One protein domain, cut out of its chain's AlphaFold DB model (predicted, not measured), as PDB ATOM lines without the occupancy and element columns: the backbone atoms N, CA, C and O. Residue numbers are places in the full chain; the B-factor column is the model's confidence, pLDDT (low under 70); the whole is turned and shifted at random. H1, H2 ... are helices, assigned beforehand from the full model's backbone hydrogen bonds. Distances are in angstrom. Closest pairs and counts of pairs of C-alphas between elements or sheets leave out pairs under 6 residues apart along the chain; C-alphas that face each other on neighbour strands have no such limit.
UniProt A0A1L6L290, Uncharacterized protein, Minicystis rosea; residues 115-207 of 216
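This is residues 115 to 207 of the 216 residues of an uncharacterized protein of Minicystis rosea (UniProt A0A1L6L290). Three helices, H1, H2 and H3, form an up-and-down bundle, each running against the one before it, with their centres in a triangle; a hairpin of two further helices, H4 and H5, packs crosswise on H2. H5 also crosses H3, and a short helix, H6, follows near the end of the printed part. The printed part has 93 residues with six named helices, H1 to H6 in that order, and no named strand; its class is all helix. It is compact, with a radius of gyration of the C-alphas of 12.2 A, and rounded, spanning 33 by 31 by 20 A.

H2, residues 128 to 145, and H5, residues 180 to 194, are the hubs, touching four other helices each. They touch about perpendicular, at 80 degrees, through residues 132 to 136 of H2; the closest C-alphas, of Ile 135 and Gly 189, are 5.8 A apart. H1, residues 116 to 126, forms a hairpin with H2 at a shallow tilt of 16 degrees, and the closest C-alphas, of Val 124 and Asn 130, are 5.1 A apart. H3, residues 150 to 162, forms another hairpin with H2, at a shallow tilt of 19 degrees, with residues 150 to 153 alone touching H2; the closest C-alphas, of Ala 138 and Leu 153, are 6.4 A apart. H1 and H3 are close but not clearly touching, the C-alphas of Ala 117 and Glu 156 being closest at 6.8 A. H3 and H5 touch about perpendicular, at 89 degrees, with the C-alphas of Arg 154 and Tyr 193 closest at 5.2 A. H4, residues 167 to 175, forms a hairpin with H5 at a shallow tilt of 31 degrees; the C-alphas of Gln 175 and Arg 183 are closest, at 4.1 A. H4 touches H3 only at the corner, with the C-alphas of Gln 161 and Val 167 closest at 6.0 A. H6, residues 198 to 203, only just touches H5, with 3 pairs of C-alphas within 8 A, the closest being those of Val 192 and Leu 198 at 7.0 A. H1 is apart from H4, H5 and H6. Every O i to N i+4 pair is within hydrogen-bond range in H1, H4, H5 and H6, against 12 of 14 in H2 and 7 of 9 in H3.

H2 is 27.1 A from first to last C-alpha, H5 21.1 A, H3 19.7 A, H1 15.8 A, H4 12.6 A and H6 9.3 A. H1 begins at C-alpha 116 (-61.926, 80.803, 39.883), H2 ends at C-alpha 145 (-48.762, 78.501, 46.986), and H6 ends at C-alpha 203 (-40.904, 65.800, 39.914).

The two C-alphas farthest apart, of Asp 162 and Cys 207, are 34.8 A apart. The printed part has no cut, and the five links between its helices are tight. The mean pLDDT of the printed part is 85.3; residues 115 to 117 and 201 to 207 are under 70.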
ATOM      1  N   PHE A 115     -62.378  80.582  44.165       56.41
ATOM      2  CA  PHE A 115     -63.264  81.491  43.426       56.41
ATOM      3  C   PHE A 115     -63.153  81.436  41.897       56.41
ATOM      4  O   PHE A 115     -64.017  81.971  41.200       56.41
ATOM      5  N   ALA A 116     -62.120  80.804  41.335       61.12
ATOM      6  CA  ALA A 116     -61.926  80.803  39.883       61.12
ATOM      7  C   ALA A 116     -62.812  79.776  39.146       61.12
ATOM      8  O   ALA A 116     -63.042  79.929  37.947       61.12
ATOM      9  N   ALA A 117     -63.335  78.766  39.852       67.62
ATOM     10  CA  ALA A 117     -64.104  77.649  39.293       67.62
ATOM     11  C   ALA A 117     -65.338  78.094  38.491       67.62
ATOM     12  O   ALA A 117     -65.419  77.856  37.285       67.62
ATOM     13  N   ASP A 118     -66.275  78.802  39.131       79.44
ATOM     14  CA  ASP A 118     -67.523  79.228  38.482       79.44
ATOM     15  C   ASP A 118     -67.273  80.228  37.344       79.44
ATOM     16  O   ASP A 118     -67.966  80.228  36.321       79.44
ATOM     17  N   LEU A 119     -66.232  81.054  37.486       85.31
ATOM     18  CA  LEU A 119     -65.815  82.003  36.458       85.31
ATOM     19  C   LEU A 119     -65.265  81.262  35.234       85.31
ATOM     20  O   LEU A 119     -65.668  81.547  34.109       85.31
ATOM     21  N   PHE A 120     -64.391  80.276  35.427       86.50
ATOM     22  CA  PHE A 120     -63.898  79.463  34.321       86.50
ATOM     23  C   PHE A 120     -65.001  78.614  33.692       86.50
ATOM     24  O   PHE A 120     -65.053  78.532  32.467       86.50
ATOM     25  N   ARG A 121     -65.922  78.051  34.481       86.50
ATOM     26  CA  ARG A 121     -67.056  77.273  33.965       86.50
ATOM     27  C   ARG A 121     -67.882  78.085  32.971       86.50
ATOM     28  O   ARG A 121     -68.127  77.616  31.863       86.50
ATOM     29  N   ALA A 122     -68.232  79.324  33.314       88.75
ATOM     30  CA  ALA A 122     -68.966  80.210  32.410       88.75
ATOM     31  C   ALA A 122     -68.210  80.471  31.089       88.75
ATOM     32  O   ALA A 122     -68.820  80.462  30.020       88.75
ATOM     33  N   LEU A 123     -66.883  80.641  31.141       90.56
ATOM     34  CA  LEU A 123     -66.052  80.809  29.939       90.56
ATOM     35  C   LEU A 123     -65.973  79.537  29.090       90.56
ATOM     36  O   LEU A 123     -65.943  79.627  27.865       90.56
ATOM     37  N   VAL A 124     -65.912  78.366  29.725       91.44
ATOM     38  CA  VAL A 124     -65.854  77.063  29.044       91.44
ATOM     39  C   VAL A 124     -67.171  76.749  28.342       91.44
ATOM     40  O   VAL A 124     -67.154  76.217  27.235       91.44
ATOM     41  N   VAL A 125     -68.305  77.121  28.944       89.12
ATOM     42  CA  VAL A 125     -69.628  76.994  28.311       89.12
ATOM     43  C   VAL A 125     -69.718  77.846  27.043       89.12
ATOM     44  O   VAL A 125     -70.260  77.386  26.042       89.12
ATOM     45  N   GLY A 126     -69.178  79.069  27.067       88.19
ATOM     46  CA  GLY A 126     -69.137  79.937  25.886       88.19
ATOM     47  C   GLY A 126     -68.156  79.458  24.811       88.19
ATOM     48  O   GLY A 126     -68.453  79.540  23.621       88.19
ATOM     49  N   ASP A 127     -66.996  78.947  25.224       91.06
ATOM     50  CA  ASP A 127     -65.966  78.413  24.334       91.06
ATOM     51  C   ASP A 127     -65.157  77.308  25.046       91.06
ATOM     52  O   ASP A 127     -64.341  77.605  25.930       91.06
ATOM     53  N   PRO A 128     -65.305  76.030  24.634       90.50
ATOM     54  CA  PRO A 128     -64.583  74.906  25.228       90.50
ATOM     55  C   PRO A 128     -63.057  75.017  25.161       90.50
ATOM     56  O   PRO A 128     -62.362  74.356  25.935       90.50
ATOM     57  N   THR A 129     -62.492  75.854  24.282       89.19
ATOM     58  CA  THR A 129     -61.040  76.088  24.259       89.19
ATOM     59  C   THR A 129     -60.548  76.816  25.510       89.19
ATOM     60  O   THR A 129     -59.360  76.734  25.833       89.19
ATOM     61  N   ASN A 130     -61.441  77.466  26.270       90.94
ATOM     62  CA  ASN A 130     -61.108  78.082  27.553       90.94
ATOM     63  C   ASN A 130     -60.794  77.067  28.657       90.94
ATOM     64  O   ASN A 130     -60.250  77.457  29.689       90.94
ATOM     65  N   LEU A 131     -61.039  75.775  28.426       91.44
ATOM     66  CA  LEU A 131     -60.697  74.705  29.363       91.44
ATOM     67  C   LEU A 131     -59.203  74.702  29.716       91.44
ATOM     68  O   LEU A 131     -58.830  74.441  30.858       91.44
ATOM     69  N   ARG A 132     -58.343  75.089  28.764       90.31
ATOM     70  CA  ARG A 132     -56.903  75.253  29.017       90.31
ATOM     71  C   ARG A 132     -56.617  76.266  30.125       90.31
ATOM     72  O   ARG A 132     -55.662  76.104  30.867       90.31
ATOM     73  N   TRP A 133     -57.433  77.303  30.270       90.06
ATOM     74  CA  TRP A 133     -57.184  78.341  31.266       90.06
ATOM     75  C   TRP A 133     -57.610  77.930  32.666       90.06
ATOM     76  O   TRP A 133     -56.932  78.307  33.614       90.06
ATOM     77  N   LEU A 134     -58.658  77.110  32.786       91.25
ATOM     78  CA  LEU A 134     -59.009  76.466  34.050       91.25
ATOM     79  C   LEU A 134     -57.835  75.623  34.561       91.25
ATOM     80  O   LEU A 134     -57.375  75.800  35.688       91.25
ATOM     81  N   ILE A 135     -57.297  74.760  33.693       90.81
ATOM     82  CA  ILE A 135     -56.158  73.897  34.028       90.81
ATOM     83  C   ILE A 135     -54.911  74.742  34.332       90.81
ATOM     84  O   ILE A 135     -54.237  74.515  35.334       90.81
ATOM     85  N   ALA A 136     -54.617  75.752  33.507       87.19
ATOM     86  CA  ALA A 136     -53.481  76.644  33.723       87.19
ATOM     87  C   ALA A 136     -53.600  77.439  35.034       87.19
ATOM     88  O   ALA A 136     -52.593  77.645  35.701       87.19
ATOM     89  N   GLY A 137     -54.810  77.845  35.431       85.94
ATOM     90  CA  GLY A 137     -55.066  78.493  36.718       85.94
ATOM     91  C   GLY A 137     -54.759  77.577  37.902       85.94
ATOM     92  O   GLY A 137     -54.067  77.990  38.827       85.94
ATOM     93  N   ALA A 138     -55.180  76.310  37.845       87.00
ATOM     94  CA  ALA A 138     -54.863  75.319  38.878       87.00
ATOM     95  C   ALA A 138     -53.344  75.143  39.052       87.00
ATOM     96  O   ALA A 138     -52.819  75.173  40.168       87.00
ATOM     97  N   VAL A 139     -52.646  74.997  37.922       85.00
ATOM     98  CA  VAL A 139     -51.187  74.866  37.854       85.00
ATOM     99  C   VAL A 139     -50.501  76.108  38.418       85.00
ATOM    100  O   VAL A 139     -49.570  75.997  39.213       85.00
ATOM    101  N   TRP A 140     -50.989  77.289  38.045       82.06
ATOM    102  CA  TRP A 140     -50.477  78.567  38.518       82.06
ATOM    103  C   TRP A 140     -50.546  78.682  40.040       82.06
ATOM    104  O   TRP A 140     -49.555  79.023  40.685       82.06
ATOM    105  N   VAL A 141     -51.697  78.367  40.640       81.06
ATOM    106  CA  VAL A 141     -51.832  78.484  42.094       81.06
ATOM    107  C   VAL A 141     -51.009  77.425  42.818       81.06
ATOM    108  O   VAL A 141     -50.409  77.744  43.847       81.06
ATOM    109  N   TYR A 142     -50.896  76.208  42.278       82.62
ATOM    110  CA  TYR A 142     -49.952  75.221  42.805       82.62
ATOM    111  C   TYR A 142     -48.518  75.771  42.805       82.62
ATOM    112  O   TYR A 142     -47.845  75.725  43.835       82.62
ATOM    113  N   ALA A 143     -48.074  76.376  41.702       76.94
ATOM    114  CA  ALA A 143     -46.737  76.957  41.595       76.94
ATOM    115  C   ALA A 143     -46.499  78.119  42.582       76.94
ATOM    116  O   ALA A 143     -45.403  78.245  43.130       76.94
ATOM    117  N   LEU A 144     -47.512  78.954  42.844       74.69
ATOM    118  CA  LEU A 144     -47.408  80.087  43.776       74.69
ATOM    119  C   LEU A 144     -47.463  79.683  45.254       74.69
ATOM    120  O   LEU A 144     -46.694  80.190  46.081       74.69
ATOM    121  N   SER A 145     -48.416  78.821  45.597       76.81
ATOM    122  CA  SER A 145     -48.762  78.501  46.986       76.81
ATOM    123  C   SER A 145     -48.075  77.236  47.500       76.81
ATOM    124  O   SER A 145     -47.899  77.087  48.707       76.81
ATOM    125  N   GLY A 146     -47.683  76.329  46.601       78.69
ATOM    126  CA  GLY A 146     -47.253  74.968  46.923       78.69
ATOM    127  C   GLY A 146     -48.401  74.023  47.298       78.69
ATOM    128  O   GLY A 146     -48.150  72.849  47.565       78.69
ATOM    129  N   VAL A 147     -49.648  74.506  47.328       83.56
ATOM    130  CA  VAL A 147     -50.833  73.702  47.651       83.56
ATOM    131  C   VAL A 147     -51.267  72.935  46.412       83.56
ATOM    132  O   VAL A 147     -51.593  73.544  45.396       83.56
ATOM    133  N   ASP A 148     -51.269  71.605  46.488       87.06
ATOM    134  CA  ASP A 148     -51.698  70.752  45.380       87.06
ATOM    135  C   ASP A 148     -53.185  70.964  45.062       87.06
ATOM    136  O   ASP A 148     -54.062  70.702  45.885       87.06
ATOM    137  N   THR A 149     -53.458  71.441  43.848       88.00
ATOM    138  CA  THR A 149     -54.803  71.739  43.345       88.00
ATOM    139  C   THR A 149     -55.400  70.601  42.515       88.00
ATOM    140  O   THR A 149     -56.467  70.776  41.936       88.00
ATOM    141  N   SER A 150     -54.756  69.429  42.446       91.31
ATOM    142  CA  SER A 150     -55.182  68.309  41.592       91.31
ATOM    143  C   SER A 150     -56.568  67.769  41.927       91.31
ATOM    144  O   SER A 150     -57.365  67.578  41.014       91.31
ATOM    145  N   ILE A 151     -56.880  67.568  43.212       90.81
ATOM    146  CA  ILE A 151     -58.211  67.106  43.645       90.81
ATOM    147  C   ILE A 151     -59.275  68.119  43.216       90.81
ATOM    148  O   ILE A 151     -60.228  67.756  42.536       90.81
ATOM    149  N   TRP A 152     -59.057  69.398  43.533       89.75
ATOM    150  CA  TRP A 152     -59.968  70.477  43.150       89.75
ATOM    151  C   TRP A 152     -60.154  70.563  41.630       89.75
ATOM    152  O   TRP A 152     -61.281  70.600  41.145       89.75
ATOM    153  N   LEU A 153     -59.060  70.541  40.861       91.44
ATOM    154  CA  LEU A 153     -59.121  70.601  39.403       91.44
ATOM    155  C   LEU A 153     -59.878  69.393  38.844       91.44
ATOM    156  O   LEU A 153     -60.672  69.548  37.920       91.44
ATOM    157  N   ARG A 154     -59.646  68.196  39.386       93.44
ATOM    158  CA  ARG A 154     -60.359  66.990  38.966       93.44
ATOM    159  C   ARG A 154     -61.856  67.125  39.215       93.44
ATOM    160  O   ARG A 154     -62.626  66.868  38.294       93.44
ATOM    161  N   ASP A 155     -62.248  67.548  40.411       91.81
ATOM    162  CA  ASP A 155     -63.654  67.747  40.764       91.81
ATOM    163  C   ASP A 155     -64.310  68.772  39.826       91.81
ATOM    164  O   ASP A 155     -65.381  68.508  39.284       91.81
ATOM    165  N   GLU A 156     -63.635  69.881  39.517       90.88
ATOM    166  CA  GLU A 156     -64.141  70.879  38.565       90.88
ATOM    167  C   GLU A 156     -64.257  70.357  37.126       90.88
ATOM    168  O   GLU A 156     -65.232  70.650  36.430       90.88
ATOM    169  N   LEU A 157     -63.297  69.555  36.660       92.19
ATOM    170  CA  LEU A 157     -63.373  68.918  35.343       92.19
ATOM    171  C   LEU A 157     -64.508  67.884  35.266       92.19
ATOM    172  O   LEU A 157     -65.094  67.709  34.197       92.19
ATOM    173  N   LEU A 158     -64.820  67.206  36.373       91.44
ATOM    174  CA  LEU A 158     -65.958  66.291  36.461       91.44
ATOM    175  C   LEU A 158     -67.285  67.057  36.486       91.44
ATOM    176  O   LEU A 158     -68.181  66.719  35.720       91.44
ATOM    177  N   LEU A 159     -67.391  68.131  37.275       90.62
ATOM    178  CA  LEU A 159     -68.573  69.003  37.302       90.62
ATOM    179  C   LEU A 159     -68.848  69.652  35.940       90.62
ATOM    180  O   LEU A 159     -69.996  69.863  35.557       90.62
ATOM    181  N   LEU A 160     -67.802  69.943  35.163       90.81
ATOM    182  CA  LEU A 160     -67.952  70.459  33.806       90.81
ATOM    183  C   LEU A 160     -68.678  69.500  32.856       90.81
ATOM    184  O   LEU A 160     -69.209  69.975  31.854       90.81
ATOM    185  N   GLN A 161     -68.748  68.197  33.145       90.62
ATOM    186  CA  GLN A 161     -69.471  67.240  32.300       90.62
ATOM    187  C   GLN A 161     -70.964  67.558  32.184       90.62
ATOM    188  O   GLN A 161     -71.559  67.277  31.144       90.62
ATOM    189  N   ASP A 162     -71.545  68.209  33.197       89.12
ATOM    190  CA  ASP A 162     -72.954  68.613  33.196       89.12
ATOM    191  C   ASP A 162     -73.271  69.621  32.079       89.12
ATOM    192  O   ASP A 162     -74.399  69.687  31.588       89.12
ATOM    193  N   VAL A 163     -72.273  70.407  31.663       88.56
ATOM    194  CA  VAL A 163     -72.420  71.477  30.662       88.56
ATOM    195  C   VAL A 163     -71.591  71.247  29.395       88.56
ATOM    196  O   VAL A 163     -71.915  71.784  28.338       88.56
ATOM    197  N   LEU A 164     -70.543  70.425  29.474       90.06
ATOM    198  CA  LEU A 164     -69.677  70.007  28.378       90.06
ATOM    199  C   LEU A 164     -69.559  68.471  28.404       90.06
ATOM    200  O   LEU A 164     -68.601  67.945  28.963       90.06
ATOM    201  N   PRO A 165     -70.489  67.726  27.773       86.81
ATOM    202  CA  PRO A 165     -70.586  66.267  27.932       86.81
ATOM    203  C   PRO A 165     -69.331  65.468  27.538       86.81
ATOM    204  O   PRO A 165     -69.130  64.353  28.008       86.81
ATOM    205  N   ASP A 166     -68.474  66.029  26.680       93.25
ATOM    206  CA  ASP A 166     -67.215  65.425  26.230       93.25
ATOM    207  C   ASP A 166     -66.001  66.245  26.708       93.25
ATOM    208  O   ASP A 166     -65.202  66.736  25.903       93.25
ATOM    209  N   VAL A 167     -65.860  66.428  28.030       94.19
ATOM    210  CA  VAL A 167     -64.690  67.111  28.625       94.19
ATOM    211  C   VAL A 167     -63.394  66.415  28.205       94.19
ATOM    212  O   VAL A 167     -62.466  67.068  27.730       94.19
ATOM    213  N   ALA A 168     -63.334  65.085  28.308       95.06
ATOM    214  CA  ALA A 168     -62.142  64.319  27.952       95.06
ATOM    215  C   ALA A 168     -61.754  64.508  26.475       95.06
ATOM    216  O   ALA A 168     -60.586  64.754  26.167       95.06
ATOM    217  N   GLY A 169     -62.709  64.444  25.544       95.38
ATOM    218  CA  GLY A 169     -62.438  64.721  24.139       95.38
ATOM    219  C   GLY A 169     -62.075  66.182  23.879       95.38
ATOM    220  O   GLY A 169     -61.220  66.439  23.033       95.38
ATOM    221  N   ALA A 170     -62.626  67.146  24.628       94.12
ATOM    222  CA  ALA A 170     -62.213  68.549  24.548       94.12
ATOM    223  C   ALA A 170     -60.747  68.743  24.963       94.12
ATOM    224  O   ALA A 170     -59.992  69.401  24.244       94.12
ATOM    225  N   ILE A 171     -60.314  68.102  26.053       94.75
ATOM    226  CA  ILE A 171     -58.905  68.095  26.467       94.75
ATOM    227  C   ILE A 171     -58.038  67.422  25.390       94.75
ATOM    228  O   ILE A 171     -57.027  67.990  24.980       94.75
ATOM    229  N   LYS A 172     -58.447  66.267  24.846       94.75
ATOM    230  CA  LYS A 172     -57.699  65.584  23.767       94.75
ATOM    231  C   LYS A 172     -57.553  66.444  22.513       94.75
ATOM    232  O   LYS A 172     -56.488  66.458  21.900       94.75
ATOM    233  N   ARG A 173     -58.587  67.205  22.141       94.50
ATOM    234  CA  ARG A 173     -58.509  68.167  21.031       94.50
ATOM    235  C   ARG A 173     -57.454  69.242  21.298       94.50
ATOM    236  O   ARG A 173     -56.694  69.556  20.390       94.50
ATOM    237  N   LEU A 174     -57.347  69.740  22.535       92.50
ATOM    238  CA  LEU A 174     -56.290  70.680  22.931       92.50
ATOM    239  C   LEU A 174     -54.883  70.053  22.856       92.50
ATOM    240  O   LEU A 174     -53.943  70.721  22.420       92.50
ATOM    241  N   GLN A 175     -54.736  68.764  23.189       90.69
ATOM    242  CA  GLN A 175     -53.472  68.027  23.009       90.69
ATOM    243  C   GLN A 175     -53.057  67.913  21.530       90.69
ATOM    244  O   GLN A 175     -51.869  67.886  21.217       90.69
ATOM    245  N   GLY A 176     -54.022  67.882  20.609       89.00
ATOM    246  CA  GLY A 176     -53.771  67.839  19.166       89.00
ATOM    247  C   GLY A 176     -53.410  69.184  18.524       89.00
ATOM    248  O   GLY A 176     -53.170  69.220  17.323       89.00
ATOM    249  N   THR A 177     -53.394  70.290  19.277       90.19
ATOM    250  CA  THR A 177     -53.121  71.629  18.722       90.19
ATOM    251  C   THR A 177     -51.638  71.847  18.438       90.19
ATOM    252  O   THR A 177     -50.787  71.261  19.109       90.19
ATOM    253  N   ASP A 178     -51.313  72.737  17.493       89.19
ATOM    254  CA  ASP A 178     -49.938  73.204  17.228       89.19
ATOM    255  C   ASP A 178     -49.396  74.142  18.319       89.19
ATOM    256  O   ASP A 178     -48.190  74.371  18.417       89.19
ATOM    257  N   ASP A 179     -50.280  74.661  19.173       86.62
ATOM    258  CA  ASP A 179     -49.924  75.472  20.331       86.62
ATOM    259  C   ASP A 179     -49.294  74.577  21.412       86.62
ATOM    260  O   ASP A 179     -49.977  73.896  22.180       86.62
ATOM    261  N   THR A 180     -47.960  74.590  21.480       84.44
ATOM    262  CA  THR A 180     -47.173  73.821  22.456       84.44
ATOM    263  C   THR A 180     -47.618  74.066  23.899       84.44
ATOM    264  O   THR A 180     -47.587  73.138  24.710       84.44
ATOM    265  N   HIS A 181     -48.048  75.287  24.235       82.69
ATOM    266  CA  HIS A 181     -48.532  75.599  25.576       82.69
ATOM    267  C   HIS A 181     -49.890  74.945  25.835       82.69
ATOM    268  O   HIS A 181     -50.046  74.248  26.840       82.69
ATOM    269  N   ALA A 182     -50.848  75.120  24.920       86.56
ATOM    270  CA  ALA A 182     -52.165  74.500  25.039       86.56
ATOM    271  C   ALA A 182     -52.065  72.971  25.107       86.56
ATOM    272  O   ALA A 182     -52.731  72.352  25.935       86.56
ATOM    273  N   ARG A 183     -51.178  72.372  24.305       89.06
ATOM    274  CA  ARG A 183     -50.898  70.935  24.330       89.06
ATOM    275  C   ARG A 183     -50.371  70.468  25.682       89.06
ATOM    276  O   ARG A 183     -50.870  69.488  26.223       89.06
ATOM    277  N   TRP A 184     -49.371  71.155  26.229       87.19
ATOM    278  CA  TRP A 184     -48.779  70.791  27.519       87.19
ATOM    279  C   TRP A 184     -49.785  70.925  28.671       87.19
ATOM    280  O   TRP A 184     -49.935  69.995  29.461       87.19
ATOM    281  N   ILE A 185     -50.539  72.028  28.709       89.06
ATOM    282  CA  ILE A 185     -51.629  72.227  29.673       89.06
ATOM    283  C   ILE A 185     -52.675  71.120  29.553       89.06
ATOM    284  O   ILE A 185     -53.120  70.574  30.558       89.06
ATOM    285  N   ALA A 186     -53.057  70.752  28.333       91.69
ATOM    286  CA  ALA A 186     -54.036  69.700  28.117       91.69
ATOM    287  C   ALA A 186     -53.525  68.324  28.566       91.69
ATOM    288  O   ALA A 186     -54.296  67.539  29.107       91.69
ATOM    289  N   THR A 187     -52.228  68.042  28.419       92.12
ATOM    290  CA  THR A 187     -51.617  66.830  28.982       92.12
ATOM    291  C   THR A 187     -51.712  66.799  30.502       92.12
ATOM    292  O   THR A 187     -52.119  65.780  31.049       92.12
ATOM    293  N   ILE A 188     -51.430  67.913  31.184       91.00
ATOM    294  CA  ILE A 188     -51.628  68.022  32.638       91.00
ATOM    295  C   ILE A 188     -53.095  67.791  33.003       91.00
ATOM    296  O   ILE A 188     -53.393  66.991  33.887       91.00
ATOM    297  N   GLY A 189     -54.009  68.466  32.303       92.81
ATOM    298  CA  GLY A 189     -55.443  68.344  32.542       92.81
ATOM    299  C   GLY A 189     -55.947  66.914  32.373       92.81
ATOM    300  O   GLY A 189     -56.726  66.454  33.199       92.81
ATOM    301  N   MET A 190     -55.469  66.196  31.351       95.62
ATOM    302  CA  MET A 190     -55.818  64.790  31.131       95.62
ATOM    303  C   MET A 190     -55.304  63.900  32.265       95.62
ATOM    304  O   MET A 190     -56.079  63.131  32.821       95.62
ATOM    305  N   SER A 191     -54.037  64.047  32.661       94.12
ATOM    306  CA  SER A 191     -53.469  63.271  33.768       94.12
ATOM    307  C   SER A 191     -54.250  63.484  35.068       94.12
ATOM    308  O   SER A 191     -54.581  62.520  35.753       94.12
ATOM    309  N   VAL A 192     -54.592  64.736  35.400       94.06
ATOM    310  CA  VAL A 192     -55.390  65.054  36.600       94.06
ATOM    311  C   VAL A 192     -56.804  64.487  36.496       94.06
ATOM    312  O   VAL A 192     -57.311  63.908  37.456       94.06
ATOM    313  N   TYR A 193     -57.429  64.595  35.325       94.31
ATOM    314  CA  TYR A 193     -58.743  64.015  35.061       94.31
ATOM    315  C   TYR A 193     -58.757  62.488  35.277       94.31
ATOM    316  O   TYR A 193     -59.688  61.947  35.880       94.31
ATOM    317  N   GLU A 194     -57.686  61.804  34.869       94.25
ATOM    318  CA  GLU A 194     -57.461  60.366  35.077       94.25
ATOM    319  C   GLU A 194     -57.070  60.007  36.526       94.25
ATOM    320  O   GLU A 194     -57.124  58.838  36.909       94.25
ATOM    321  N   GLY A 195     -56.768  61.003  37.367       93.50
ATOM    322  CA  GLY A 195     -56.537  60.850  38.805       93.50
ATOM    323  C   GLY A 195     -55.094  61.038  39.269       93.50
ATOM    324  O   GLY A 195     -54.805  60.735  40.425       93.50
ATOM    325  N   ALA A 196     -54.193  61.523  38.412       92.62
ATOM    326  CA  ALA A 196     -52.832  61.873  38.807       92.62
ATOM    327  C   ALA A 196     -52.790  63.166  39.638       92.62
ATOM    328  O   ALA A 196     -53.588  64.085  39.429       92.62
ATOM    329  N   ALA A 197     -51.816  63.269  40.542       89.12
ATOM    330  CA  ALA A 197     -51.589  64.482  41.315       89.12
ATOM    331  C   ALA A 197     -50.684  65.476  40.563       89.12
ATOM    332  O   ALA A 197     -49.800  65.086  39.796       89.12
ATOM    333  N   LEU A 198     -50.862  66.784  40.796       85.31
ATOM    334  CA  LEU A 198     -50.030  67.814  40.152       85.31
ATOM    335  C   LEU A 198     -48.583  67.749  40.646       85.31
ATOM    336  O   LEU A 198     -47.652  67.973  39.868       85.31
ATOM    337  N   HIS A 199     -48.380  67.405  41.921       79.00
ATOM    338  CA  HIS A 199     -47.040  67.336  42.494       79.00
ATOM    339  C   HIS A 199     -46.187  66.212  41.887       79.00
ATOM    340  O   HIS A 199     -44.986  66.414  41.699       79.00
ATOM    341  N   ASP A 200     -46.787  65.095  41.472       78.56
ATOM    342  CA  ASP A 200     -46.082  64.003  40.785       78.56
ATOM    343  C   ASP A 200     -45.523  64.457  39.430       78.56
ATOM    344  O   ASP A 200     -44.430  64.070  39.014       78.56
ATOM    345  N   MET A 201     -46.234  65.370  38.764       69.69
ATOM    346  CA  MET A 201     -45.813  65.938  37.484       69.69
ATOM    347  C   MET A 201     -44.723  67.007  37.636       69.69
ATOM    348  O   MET A 201     -43.968  67.250  36.695       69.69
ATOM    349  N   SER A 202     -44.581  67.614  38.820       62.34
ATOM    350  CA  SER A 202     -43.481  68.546  39.105       62.34
ATOM    351  C   SER A 202     -42.129  67.837  39.235       62.34
ATOM    352  O   SER A 202     -41.108  68.357  38.777       62.34
ATOM    353  N   GLN A 203     -42.116  66.613  39.777       51.09
ATOM    354  CA  GLN A 203     -40.904  65.800  39.914       51.09
ATOM    355  C   GLN A 203     -40.391  65.251  38.574       51.09
ATOM    356  O   GLN A 203     -39.201  64.973  38.440       51.09
ATOM    357  N   ALA A 204     -41.251  65.182  37.554       47.56
ATOM    358  CA  ALA A 204     -40.918  64.710  36.209       47.56
ATOM    359  C   ALA A 204     -40.119  65.720  35.346       47.56
ATOM    360  O   ALA A 204     -39.996  65.534  34.136       47.56
ATOM    361  N   GLY A 205     -39.549  66.777  35.946       42.12
ATOM    362  CA  GLY A 205     -38.621  67.699  35.272       42.12
ATOM    363  C   GLY A 205     -39.145  69.119  35.034       42.12
ATOM    364  O   GLY A 205     -38.543  69.863  34.260       42.12
ATOM    365  N   VAL A 206     -40.231  69.526  35.695       50.19
ATOM    366  CA  VAL A 206     -40.776  70.886  35.585       50.19
ATOM    367  C   VAL A 206     -40.336  71.694  36.809       50.19
ATOM    368  O   VAL A 206     -40.862  71.538  37.906       50.19
ATOM    369  N   CYS A 207     -39.297  72.520  36.653       44.75
ATOM    370  CA  CYS A 207     -38.747  73.323  37.746       44.75
ATOM    371  C   CYS A 207     -39.563  74.615  37.937       44.75
ATOM    372  O   CYS A 207     -39.382  75.573  37.193       44.75
TER     373      CYS A 207